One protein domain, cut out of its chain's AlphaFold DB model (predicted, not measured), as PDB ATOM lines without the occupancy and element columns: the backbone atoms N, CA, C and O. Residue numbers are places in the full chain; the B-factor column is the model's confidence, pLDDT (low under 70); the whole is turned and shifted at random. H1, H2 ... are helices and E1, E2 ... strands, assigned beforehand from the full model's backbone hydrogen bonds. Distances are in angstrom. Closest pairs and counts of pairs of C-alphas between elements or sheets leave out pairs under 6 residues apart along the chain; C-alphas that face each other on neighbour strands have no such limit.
ATOM      1  N   ILE A   6     -18.242   2.692 -39.981       91.44
ATOM      2  CA  ILE A   6     -18.824   1.349 -40.011       91.44
ATOM      3  C   ILE A   6     -20.256   1.470 -40.518       91.44
ATOM      4  O   ILE A   6     -21.075   2.160 -39.918       91.44
ATOM      5  N   THR A   7     -20.558   0.813 -41.632       92.81
ATOM      6  CA  THR A   7     -21.892   0.805 -42.239       92.81
ATOM      7  C   THR A   7     -22.427  -0.615 -42.230       92.81
ATOM      8  O   THR A   7     -21.795  -1.513 -42.779       92.81
ATOM      9  N   ARG A   8     -23.595  -0.837 -41.626       91.75
ATOM     10  CA  ARG A   8     -24.305  -2.112 -41.763       91.75
ATOM     11  C   ARG A   8     -24.883  -2.194 -43.173       91.75
ATOM     12  O   ARG A   8     -25.614  -1.290 -43.565       91.75
ATOM     13  N   ILE A   9     -24.535  -3.239 -43.918       90.88
ATOM     14  CA  ILE A   9     -25.007  -3.427 -45.298       90.88
ATOM     15  C   ILE A   9     -26.171  -4.414 -45.384       90.88
ATOM     16  O   ILE A   9     -27.063  -4.173 -46.180       90.88
ATOM     17  N   ASP A  10     -26.210  -5.431 -44.514       87.62
ATOM     18  CA  ASP A  10     -27.288  -6.431 -44.439       87.62
ATOM     19  C   ASP A  10     -27.479  -6.948 -42.995       87.62
ATOM     20  O   ASP A  10     -26.927  -6.403 -42.025       87.62
ATOM     21  N   SER A  11     -28.297  -7.992 -42.804       79.75
ATOM     22  CA  SER A  11     -28.585  -8.591 -41.497       79.75
ATOM     23  C   SER A  11     -27.339  -9.217 -40.850       79.75
ATOM     24  O   SER A  11     -27.118 -10.417 -40.935       79.75
ATOM     25  N   GLY A  12     -26.553  -8.393 -40.151       81.00
ATOM     26  CA  GLY A  12     -25.360  -8.838 -39.424       81.00
ATOM     27  C   GLY A  12     -24.064  -8.731 -40.225       81.00
ATOM     28  O   GLY A  12     -23.072  -9.315 -39.816       81.00
ATOM     29  N   THR A  13     -24.058  -7.984 -41.333       92.00
ATOM     30  CA  THR A  13     -22.869  -7.785 -42.170       92.00
ATOM     31  C   THR A  13     -22.518  -6.304 -42.272       92.00
ATOM     32  O   THR A  13     -23.400  -5.456 -42.452       92.00
ATOM     33  N   TYR A  14     -21.228  -5.990 -42.181       93.69
ATOM     34  CA  TYR A  14     -20.701  -4.632 -42.136       93.69
ATOM     35  C   TYR A  14     -19.694  -4.363 -43.254       93.69
ATOM     36  O   TYR A  14     -18.830  -5.178 -43.573       93.69
ATOM     37  N   LEU A  15     -19.781  -3.157 -43.802       93.50
ATOM     38  CA  LEU A  15     -18.736  -2.507 -44.570       93.50
ATOM     39  C   LEU A  15     -17.975  -1.568 -43.635       93.50
ATOM     40  O   LEU A  15     -18.565  -0.668 -43.034       93.50
ATOM     41  N   VAL A  16     -16.663  -1.742 -43.559       93.00
ATOM     42  CA  VAL A  16     -15.791  -0.847 -42.803       93.00
ATOM     43  C   VAL A  16     -15.078   0.074 -43.775       93.00
ATOM     44  O   VAL A  16     -14.434  -0.387 -44.708       93.00
ATOM     45  N   ALA A  17     -15.173   1.379 -43.566       92.06
ATOM     46  CA  ALA A  17     -14.507   2.376 -44.379       92.06
ATOM     47  C   ALA A  17     -13.512   3.211 -43.574       92.06
ATOM     48  O   ALA A  17     -13.743   3.526 -42.409       92.06
ATOM     49  N   LEU A  18     -12.419   3.610 -44.213       91.19
ATOM     50  CA  LEU A  18     -11.418   4.498 -43.636       91.19
ATOM     51  C   LEU A  18     -10.810   5.390 -44.719       91.19
ATOM     52  O   LEU A  18     -10.628   4.937 -45.854       91.19
ATOM     53  N   PRO A  19     -10.483   6.646 -44.396       88.56
ATOM     54  CA  PRO A  19      -9.728   7.478 -45.308       88.56
ATOM     55  C   PRO A  19      -8.223   7.203 -45.166       88.56
ATOM     56  O   PRO A  19      -7.734   6.841 -44.094       88.56
ATOM     57  N   ALA A  20      -7.487   7.383 -46.257       88.69
ATOM     58  CA  ALA A  20      -6.036   7.240 -46.307       88.69
ATOM     59  C   ALA A  20      -5.440   8.376 -47.144       88.69
ATOM     60  O   ALA A  20      -5.821   8.553 -48.300       88.69
ATOM     61  N   ARG A  21      -4.499   9.140 -46.584       90.25
ATOM     62  CA  ARG A  21      -3.787  10.186 -47.328       90.25
ATOM     63  C   ARG A  21      -2.515   9.596 -47.924       90.25
ATOM     64  O   ARG A  21      -1.618   9.220 -47.178       90.25
ATOM     65  N   ILE A  22      -2.468   9.518 -49.248       89.88
ATOM     66  CA  ILE A  22      -1.330   9.019 -50.017       89.88
ATOM     67  C   ILE A  22      -0.625  10.222 -50.641       89.88
ATOM     68  O   ILE A  22      -1.252  11.024 -51.333       89.88
ATOM     69  N   VAL A  23       0.671  10.352 -50.398       88.62
ATOM     70  CA  VAL A  23       1.506  11.425 -50.949       88.62
ATOM     71  C   VAL A  23       2.619  10.846 -51.801       88.62
ATOM     72  O   VAL A  23       3.046   9.712 -51.580       88.62
ATOM     73  N   ALA A  24       3.074  11.615 -52.785       84.12
ATOM     74  CA  ALA A  24       4.315  11.301 -53.472       84.12
ATOM     75  C   ALA A  24       5.502  11.470 -52.507       84.12
ATOM     76  O   ALA A  24       5.512  12.379 -51.675       84.12
ATOM     77  N   SER A  25       6.500  10.601 -52.627       81.62
ATOM     78  CA  SER A  25       7.777  10.697 -51.921       81.62
ATOM     79  C   SER A  25       8.929  10.287 -52.834       81.62
ATOM     80  O   SER A  25       8.721   9.800 -53.946       81.62
ATOM     81  N   GLU A  26      10.171  10.451 -52.374       80.06
ATOM     82  CA  GLU A  26      11.368  10.092 -53.152       80.06
ATOM     83  C   GLU A  26      11.402   8.609 -53.567       80.06
ATOM     84  O   GLU A  26      12.058   8.243 -54.539       80.06
ATOM     85  N   LYS A  27      10.682   7.744 -52.840       79.56
ATOM     86  CA  LYS A  27      10.617   6.293 -53.078       79.56
ATOM     87  C   LYS A  27       9.371   5.861 -53.862       79.56
ATOM     88  O   LYS A  27       9.133   4.663 -54.008       79.56
ATOM     89  N   GLY A  28       8.573   6.811 -54.351       88.00
ATOM     90  CA  GLY A  28       7.312   6.559 -55.043       88.00
ATOM     91  C   GLY A  28       6.141   7.184 -54.297       88.00
ATOM     92  O   GLY A  28       5.965   8.397 -54.325       88.00
ATOM     93  N   TRP A  29       5.318   6.355 -53.662       90.56
ATOM     94  CA  TRP A  29       4.109   6.781 -52.961       90.56
ATOM     95  C   TRP A  29       4.102   6.276 -51.531       90.56
ATOM     96  O   TRP A  29       4.543   5.156 -51.265       90.56
ATOM     97  N   GLU A  30       3.528   7.060 -50.622       92.31
ATOM     98  CA  GLU A  30       3.442   6.664 -49.225       92.31
ATOM     99  C   GLU A  30       2.186   7.135 -48.496       92.31
ATOM    100  O   GLU A  30       1.610   8.178 -48.800       92.31
ATOM    101  N   VAL A  31       1.791   6.361 -47.485       90.31
ATOM    102  CA  VAL A  31       0.967   6.838 -46.373       90.31
ATOM    103  C   VAL A  31       1.905   7.138 -45.202       90.31
ATOM    104  O   VAL A  31       2.578   6.212 -44.738       90.31
ATOM    105  N   PRO A  32       1.950   8.386 -44.698       88.50
ATOM    106  CA  PRO A  32       2.839   8.758 -43.602       88.50
ATOM    107  C   PRO A  32       2.659   7.893 -42.347       88.50
ATOM    108  O   PRO A  32       1.566   7.379 -42.071       88.50
ATOM    109  N   ALA A  33       3.723   7.763 -41.553       86.44
ATOM    110  CA  ALA A  33       3.658   7.158 -40.224       86.44
ATOM    111  C   ALA A  33       2.624   7.870 -39.335       86.44
ATOM    112  O   ALA A  33       2.388   9.071 -39.463       86.44
ATOM    113  N   GLY A  34       1.993   7.126 -38.429       78.19
ATOM    114  CA  GLY A  34       0.995   7.664 -37.506       78.19
ATOM    115  C   GLY A  34      -0.320   8.071 -38.175       78.19
ATOM    116  O   GLY A  34      -1.134   8.759 -37.555       78.19
ATOM    117  N   SER A  35      -0.560   7.649 -39.420       75.62
ATOM    118  CA  SER A  35      -1.811   7.933 -40.119       75.62
ATOM    119  C   SER A  35      -2.959   7.174 -39.458       75.62
ATOM    120  O   SER A  35      -3.173   5.980 -39.669       75.62
ATOM    121  N   ALA A  36      -3.730   7.876 -38.632       62.69
ATOM    122  CA  ALA A  36      -4.973   7.339 -38.105       62.69
ATOM    123  C   ALA A  36      -5.937   7.009 -39.270       62.69
ATOM    124  O   ALA A  36      -6.023   7.795 -40.215       62.69
ATOM    125  N   PRO A  37      -6.693   5.901 -39.203       66.38
ATOM    126  CA  PRO A  37      -6.814   5.005 -38.058       66.38
ATOM    127  C   PRO A  37      -5.968   3.714 -38.160       66.38
ATOM    128  O   PRO A  37      -6.254   2.742 -37.468       66.38
ATOM    129  N   LEU A  38      -4.937   3.687 -39.012       72.38
ATOM    130  CA  LEU A  38      -4.123   2.491 -39.271       72.38
ATOM    131  C   LEU A  38      -3.156   2.156 -38.131       72.38
ATOM    132  O   LEU A  38      -2.780   0.997 -37.979       72.38
ATOM    133  N   GLY A  39      -2.751   3.157 -37.342       69.38
ATOM    134  CA  GLY A  39      -1.827   2.959 -36.220       69.38
ATOM    135  C   GLY A  39      -0.443   2.466 -36.656       69.38
ATOM    136  O   GLY A  39       0.264   1.850 -35.862       69.38
ATOM    137  N   ASN A  40      -0.062   2.703 -37.913       81.38
ATOM    138  CA  ASN A  40       1.244   2.343 -38.443       81.38
ATOM    139  C   ASN A  40       2.334   3.203 -37.788       81.38
ATOM    140  O   ASN A  40       2.236   4.428 -37.778       81.38
ATOM    141  N   THR A  41       3.373   2.571 -37.245       82.31
ATOM    142  CA  THR A  41       4.532   3.272 -36.662       82.31
ATOM    143  C   THR A  41       5.524   3.728 -37.726       82.31
ATOM    144  O   THR A  41       6.227   4.707 -37.518       82.31
ATOM    145  N   GLU A  42       5.526   3.056 -38.876       86.81
ATOM    146  CA  GLU A  42       6.359   3.360 -40.037       86.81
ATOM    147  C   GLU A  42       5.489   3.771 -41.236       86.81
ATOM    148  O   GLU A  42       4.332   3.334 -41.328       86.81
ATOM    149  N   PRO A  43       6.005   4.585 -42.174       89.69
ATOM    150  CA  PRO A  43       5.295   4.898 -43.407       89.69
ATOM    151  C   PRO A  43       5.020   3.636 -44.233       89.69
ATOM    152  O   PRO A  43       5.874   2.758 -44.366       89.69
ATOM    153  N   VAL A  44       3.836   3.557 -44.837       91.69
ATOM    154  CA  VAL A  44       3.523   2.506 -45.815       91.69
ATOM    155  C   VAL A  44       3.944   3.013 -47.182       91.69
ATOM    156  O   VAL A  44       3.351   3.973 -47.659       91.69
ATOM    157  N   THR A  45       4.934   2.383 -47.812       92.44
ATOM    158  CA  THR A  45       5.500   2.830 -49.097       92.44
ATOM    159  C   THR A  45       5.183   1.857 -50.237       92.44
ATOM    160  O   THR A  45       4.933   0.672 -50.010       92.44
ATOM    161  N   GLY A  46       5.180   2.349 -51.476       91.50
ATOM    162  CA  GLY A  46       5.008   1.533 -52.678       91.50
ATOM    163  C   GLY A  46       5.350   2.293 -53.958       91.50
ATOM    164  O   GLY A  46       5.276   3.518 -54.005       91.50
ATOM    165  N   ALA A  47       5.693   1.569 -55.026       89.12
ATOM    166  CA  ALA A  47       6.020   2.181 -56.318       89.12
ATOM    167  C   ALA A  47       4.777   2.752 -57.027       89.12
ATOM    168  O   ALA A  47       4.887   3.629 -57.880       89.12
ATOM    169  N   THR A  48       3.580   2.271 -56.675       87.50
ATOM    170  CA  THR A  48       2.305   2.751 -57.224       87.50
ATOM    171  C   THR A  48       1.277   3.002 -56.126       87.50
ATOM    172  O   THR A  48       1.254   2.307 -55.109       87.50
ATOM    173  N   VAL A  49       0.342   3.925 -56.376       86.50
ATOM    174  CA  VAL A  49      -0.824   4.160 -55.503       86.50
ATOM    175  C   VAL A  49      -1.604   2.865 -55.244       86.50
ATOM    176  O   VAL A  49      -2.074   2.644 -54.132       86.50
ATOM    177  N   THR A  50      -1.725   1.985 -56.245       88.19
ATOM    178  CA  THR A  50      -2.411   0.692 -56.097       88.19
ATOM    179  C   THR A  50      -1.737  -0.183 -55.045       88.19
ATOM    180  O   THR A  50      -2.419  -0.634 -54.132       88.19
ATOM    181  N   GLN A  51      -0.414  -0.352 -55.120       89.81
ATOM    182  CA  GLN A  51       0.343  -1.131 -54.133       89.81
ATOM    183  C   GLN A  51       0.182  -0.561 -52.722       89.81
ATOM    184  O   GLN A  51      -0.073  -1.310 -51.787       89.81
ATOM    185  N   VAL A  52       0.264   0.766 -52.572       91.94
ATOM    186  CA  VAL A  52       0.060   1.419 -51.270       91.94
ATOM    187  C   VAL A  52      -1.341   1.133 -50.732       91.94
ATOM    188  O   VAL A  52      -1.483   0.759 -49.572       91.94
ATOM    189  N   ARG A  53      -2.385   1.256 -51.560       91.38
ATOM    190  CA  ARG A  53      -3.763   0.966 -51.136       91.38
ATOM    191  C   ARG A  53      -3.958  -0.490 -50.744       91.38
ATOM    192  O   ARG A  53      -4.636  -0.752 -49.758       91.38
ATOM    193  N   ASP A  54      -3.379  -1.416 -51.497       91.75
ATOM    194  CA  ASP A  54      -3.506  -2.845 -51.221       91.75
ATOM    195  C   ASP A  54      -2.846  -3.182 -49.867       91.75
ATOM    196  O   ASP A  54      -3.483  -3.798 -49.012       91.75
ATOM    197  N   THR A  55      -1.649  -2.648 -49.595       92.25
ATOM    198  CA  THR A  55      -0.984  -2.780 -48.285       92.25
ATOM    199  C   THR A  55      -1.785  -2.125 -47.157       92.25
ATOM    200  O   THR A  55      -1.942  -2.702 -46.082       92.25
ATOM    201  N   VAL A  56      -2.331  -0.927 -47.385       92.56
ATOM    202  CA  VAL A  56      -3.168  -0.219 -46.404       92.56
ATOM    203  C   VAL A  56      -4.443  -1.003 -46.088       92.56
ATOM    204  O   VAL A  56      -4.833  -1.080 -44.925       92.56
ATOM    205  N   ALA A  57      -5.086  -1.608 -47.090       92.62
ATOM    206  CA  ALA A  57      -6.276  -2.432 -46.895       92.62
ATOM    207  C   ALA A  57      -5.957  -3.698 -46.088       92.62
ATOM    208  O   ALA A  57      -6.701  -4.031 -45.167       92.62
ATOM    209  N   ALA A  58      -4.827  -4.354 -46.371       91.81
ATOM    210  CA  ALA A  58      -4.362  -5.513 -45.608       91.81
ATOM    211  C   ALA A  58      -4.045  -5.156 -44.143       91.81
ATOM    212  O   ALA A  58      -4.466  -5.855 -43.219       91.81
ATOM    213  N   LEU A  59      -3.372  -4.025 -43.904       91.44
ATOM    214  CA  LEU A  59      -3.118  -3.517 -42.552       91.44
ATOM    215  C   LEU A  59      -4.417  -3.182 -41.818       91.44
ATOM    216  O   LEU A  59      -4.582  -3.544 -40.653       91.44
ATOM    217  N   ALA A  60      -5.356  -2.524 -42.502       91.44
ATOM    218  CA  ALA A  60      -6.668  -2.225 -41.954       91.44
ATOM    219  C   ALA A  60      -7.396  -3.510 -41.536       91.44
ATOM    220  O   ALA A  60      -7.911  -3.583 -40.423       91.44
ATOM    221  N   TRP A  61      -7.373  -4.539 -42.384       92.88
ATOM    222  CA  TRP A  61      -7.962  -5.836 -42.074       92.88
ATOM    223  C   TRP A  61      -7.303  -6.519 -40.870       92.88
ATOM    224  O   TRP A  61      -8.005  -6.916 -39.942       92.88
ATOM    225  N   SER A  62      -5.968  -6.551 -40.804       91.00
ATOM    226  CA  SER A  62      -5.243  -7.083 -39.638       91.00
ATOM    227  C   SER A  62      -5.623  -6.360 -38.340       91.00
ATOM    228  O   SER A  62      -5.793  -6.984 -37.293       91.00
ATOM    229  N   THR A  63      -5.796  -5.039 -38.396       89.25
ATOM    230  CA  THR A  63      -6.221  -4.226 -37.249       89.25
ATOM    231  C   THR A  63      -7.654  -4.553 -36.817       89.25
ATOM    232  O   THR A  63      -7.921  -4.664 -35.621       89.25
ATOM    233  N   ILE A  64      -8.565  -4.792 -37.763       91.12
ATOM    234  CA  ILE A  64      -9.938  -5.242 -37.480       91.12
ATOM    235  C   ILE A  64      -9.930  -6.617 -36.802       91.12
ATOM    236  O   ILE A  64     -10.583  -6.793 -35.776       91.12
ATOM    237  N   GLN A  65      -9.139  -7.565 -37.313       91.31
ATOM    238  CA  GLN A  65      -9.003  -8.909 -36.736       91.31
ATOM    239  C   GLN A  65      -8.463  -8.894 -35.296       91.31
ATOM    240  O   GLN A  65      -8.793  -9.774 -34.506       91.31
ATOM    241  N   LYS A  66      -7.678  -7.875 -34.927       90.19
ATOM    242  CA  LYS A  66      -7.179  -7.662 -33.557       90.19
ATOM    243  C   LYS A  66      -8.214  -7.041 -32.607       90.19
ATOM    244  O   LYS A  66      -7.878  -6.742 -31.466       90.19
ATOM    245  N   GLY A  67      -9.455  -6.832 -33.055       87.56
ATOM    246  CA  GLY A  67     -10.540  -6.301 -32.227       87.56
ATOM    247  C   GLY A  67     -10.530  -4.779 -32.079       87.56
ATOM    248  O   GLY A  67     -11.071  -4.253 -31.111       87.56
ATOM    249  N   ALA A  68      -9.927  -4.048 -33.023       86.38
ATOM    250  CA  ALA A  68      -9.877  -2.583 -32.972       86.38
ATOM    251  C   ALA A  68     -11.244  -1.898 -33.175       86.38
ATOM    252  O   ALA A  68     -11.358  -0.689 -32.968       86.38
ATOM    253  N   LEU A  69     -12.266  -2.643 -33.609       87.81
ATOM    254  CA  LEU A  69     -13.599  -2.126 -33.903       87.81
ATOM    255  C   LEU A  69     -14.670  -2.750 -32.999       87.81
ATOM    256  O   LEU A  69     -14.546  -3.909 -32.613       87.81
ATOM    257  N   PRO A  70     -15.776  -2.028 -32.734       88.25
ATOM    258  CA  PRO A  70     -16.913  -2.531 -31.961       88.25
ATOM    259  C   PRO A  70     -17.812  -3.506 -32.750       88.25
ATOM    260  O   PRO A  70     -18.982  -3.665 -32.413       88.25
ATOM    261  N   VAL A  71     -17.300  -4.128 -33.817       89.00
ATOM    262  CA  VAL A  71     -18.013  -5.136 -34.614       89.00
ATOM    263  C   VAL A  71     -17.164  -6.403 -34.734       89.00
ATOM    264  O   VAL A  71     -15.944  -6.290 -34.867       89.00
ATOM    265  N   PRO A  72     -17.777  -7.601 -34.702       91.19
ATOM    266  CA  PRO A  72     -17.054  -8.851 -34.908       91.19
ATOM    267  C   PRO A  72     -16.390  -8.902 -36.291       91.19
ATOM    268  O   PRO A  72     -16.998  -8.517 -37.291       91.19
ATOM    269  N   ALA A  73     -15.139  -9.369 -36.361       91.31
ATOM    270  CA  ALA A  73     -14.386  -9.415 -37.617       91.31
ATOM    271  C   ALA A  73     -15.034 -10.346 -38.659       91.31
ATOM    272  O   ALA A  73     -15.037 -10.027 -39.841       91.31
ATOM    273  N   ASP A  74     -15.649 -11.447 -38.224       92.56
ATOM    274  CA  ASP A  74     -16.408 -12.391 -39.058       92.56
ATOM    275  C   ASP A  74     -17.684 -11.784 -39.668       92.56
ATOM    276  O   ASP A  74     -18.237 -12.323 -40.624       92.56
ATOM    277  N   GLN A  75     -18.133 -10.637 -39.156       94.00
ATOM    278  CA  GLN A  75     -19.268  -9.886 -39.688       94.00
ATOM    279  C   GLN A  75     -18.847  -8.776 -40.661       94.00
ATOM    280  O   GLN A  75     -19.705  -8.088 -41.215       94.00
ATOM    281  N   VAL A  76     -17.551  -8.567 -40.900       94.38
ATOM    282  CA  VAL A  76     -17.061  -7.565 -41.854       94.38
ATOM    283  C   VAL A  76     -16.916  -8.203 -43.233       94.38
ATOM    284  O   VAL A  76     -16.118  -9.110 -43.415       94.38
ATOM    285  N   ALA A  77     -17.660  -7.708 -44.224       94.69
ATOM    286  CA  ALA A  77     -17.607  -8.225 -45.597       94.69
ATOM    287  C   ALA A  77     -16.541  -7.552 -46.464       94.69
ATOM    288  O   ALA A  77     -16.022  -8.152 -47.405       94.69
ATOM    289  N   ALA A  78     -16.235  -6.285 -46.192       94.75
ATOM    290  CA  ALA A  78     -15.265  -5.542 -46.982       94.75
ATOM    291  C   ALA A  78     -14.659  -4.366 -46.215       94.75
ATOM    292  O   ALA A  78     -15.289  -3.769 -45.334       94.75
ATOM    293  N   VAL A  79     -13.459  -3.987 -46.647       93.00
ATOM    294  CA  VAL A  79     -12.779  -2.749 -46.275       93.00
ATOM    295  C   VAL A  79     -12.849  -1.775 -47.450       93.00
ATOM    296  O   VAL A  79     -12.418  -2.083 -48.558       93.00
ATOM    297  N   ARG A  80     -13.379  -0.572 -47.244       93.62
ATOM    298  CA  ARG A  80     -13.396   0.503 -48.241       93.62
ATOM    299  C   ARG A  80     -12.397   1.587 -47.873       93.62
ATOM    300  O   ARG A  80     -12.536   2.255 -46.855       93.62
ATOM    301  N   LEU A  81     -11.427   1.807 -48.746       90.81
ATOM    302  CA  LEU A  81     -10.492   2.914 -48.623       90.81
ATOM    303  C   LEU A  81     -11.028   4.129 -49.374       90.81
ATOM    304  O   LEU A  81     -11.366   4.015 -50.553       90.81
ATOM    305  N   PHE A  82     -11.062   5.277 -48.704       88.69
ATOM    306  CA  PHE A  82     -11.188   6.595 -49.324       88.69
ATOM    307  C   PHE A  82      -9.796   7.220 -49.387       88.69
ATOM    308  O   PHE A  82      -9.310   7.807 -48.425       88.69
ATOM    309  N   SER A  83      -9.100   7.009 -50.496       87.62
ATOM    310  CA  SER A  83      -7.731   7.473 -50.659       87.62
ATOM    311  C   SER A  83      -7.697   8.879 -51.236       87.62
ATOM    312  O   SER A  83      -8.117   9.061 -52.379       87.62
ATOM    313  N   THR A  84      -7.136   9.829 -50.495       89.75
ATOM    314  CA  THR A  84      -6.786  11.162 -50.997       89.75
ATOM    315  C   THR A  84      -5.342  11.129 -51.468       89.75
ATOM    316  O   THR A  84      -4.434  10.931 -50.662       89.75
ATOM    317  N   VAL A  85      -5.140  11.276 -52.772       87.00
ATOM    318  CA  VAL A  85      -3.831  11.346 -53.418       87.00
ATOM    319  C   VAL A  85      -3.471  12.815 -53.598       87.00
ATOM    320  O   VAL A  85      -4.229  13.550 -54.222       87.00
ATOM    321  N   VAL A  86      -2.341  13.244 -53.041       87.75
ATOM    322  CA  VAL A  86      -1.868  14.630 -53.157       87.75
ATOM    323  C   VAL A  86      -0.741  14.695 -54.179       87.75
ATOM    324  O   VAL A  86       0.261  13.993 -54.027       87.75
TER     325      VAL A  86
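AT A GLANCE: This is residues 6 to 86 of the 179 residues of an uncharacterized protein of Thermobifida halotolerans (UniProt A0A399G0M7). A long, narrow, twisted sheet runs the length of the model, with the single helix H1 packed over one of its faces. Two long parallel strands, E2 and E5, lie side by side; E1 folds back along E2 at one end, and E3 and E4 extend the sheet at the other. The printed part has 81 residues, in the order E1 E2 E3 E4 H1 E5; the class is mixed, helices and strands. It is compact, with a radius of gyration of the C-alphas of 13.2 A, yet its outline is a rod of 45 by 21 by 15 A.

HOW THE PARTS SIT: E1, residues 6 to 10, forms an antiparallel hairpin with E2, residues 13 to 25; N 7 and O 15 are 2.9 A apart, within hydrogen-bond range. E2 forms the next hairpin with E3, residues 28 to 31, with N 23 and O 30 at 2.9 A. E3 and E4, residues 44 to 46, are also a hairpin, with N 31 and O 44 at 2.9 A. E1 to E4 are a meander, each strand the antiparallel neighbour of the one before. H1, residues 49 to 65, is on this branched sheet, and every O i to N i+4 pair in it is within hydrogen-bond range. E5, residues 76 to 86, is parallel to E2, at 24 degrees, with N 18 and O 80 at 3.0 A. E5 lies on one side of E2, E1 and E3 on the other. The closest C-alphas of H1 and E5 are those of Ala 57 and Val 79, 6.5 A apart. E4 and E5 are apart.

IN THESE COORDINATES: E1 begins at C-alpha 6 (-18.824, 1.349, -40.011). E2 is 37.1 A long, H1 24.3 A and E5 29.2 A, ending at C-alpha 86 (-1.868, 14.630, -53.157).

THE WHOLE: The C-alphas of Ser 11 and Glu 26, the two farthest apart, are 45.6 A apart. The printed part has no cut. The link from E3 to E4, residues 32 to 43, is long, and in it residues 36, 37 and 39 have pLDDT under 70.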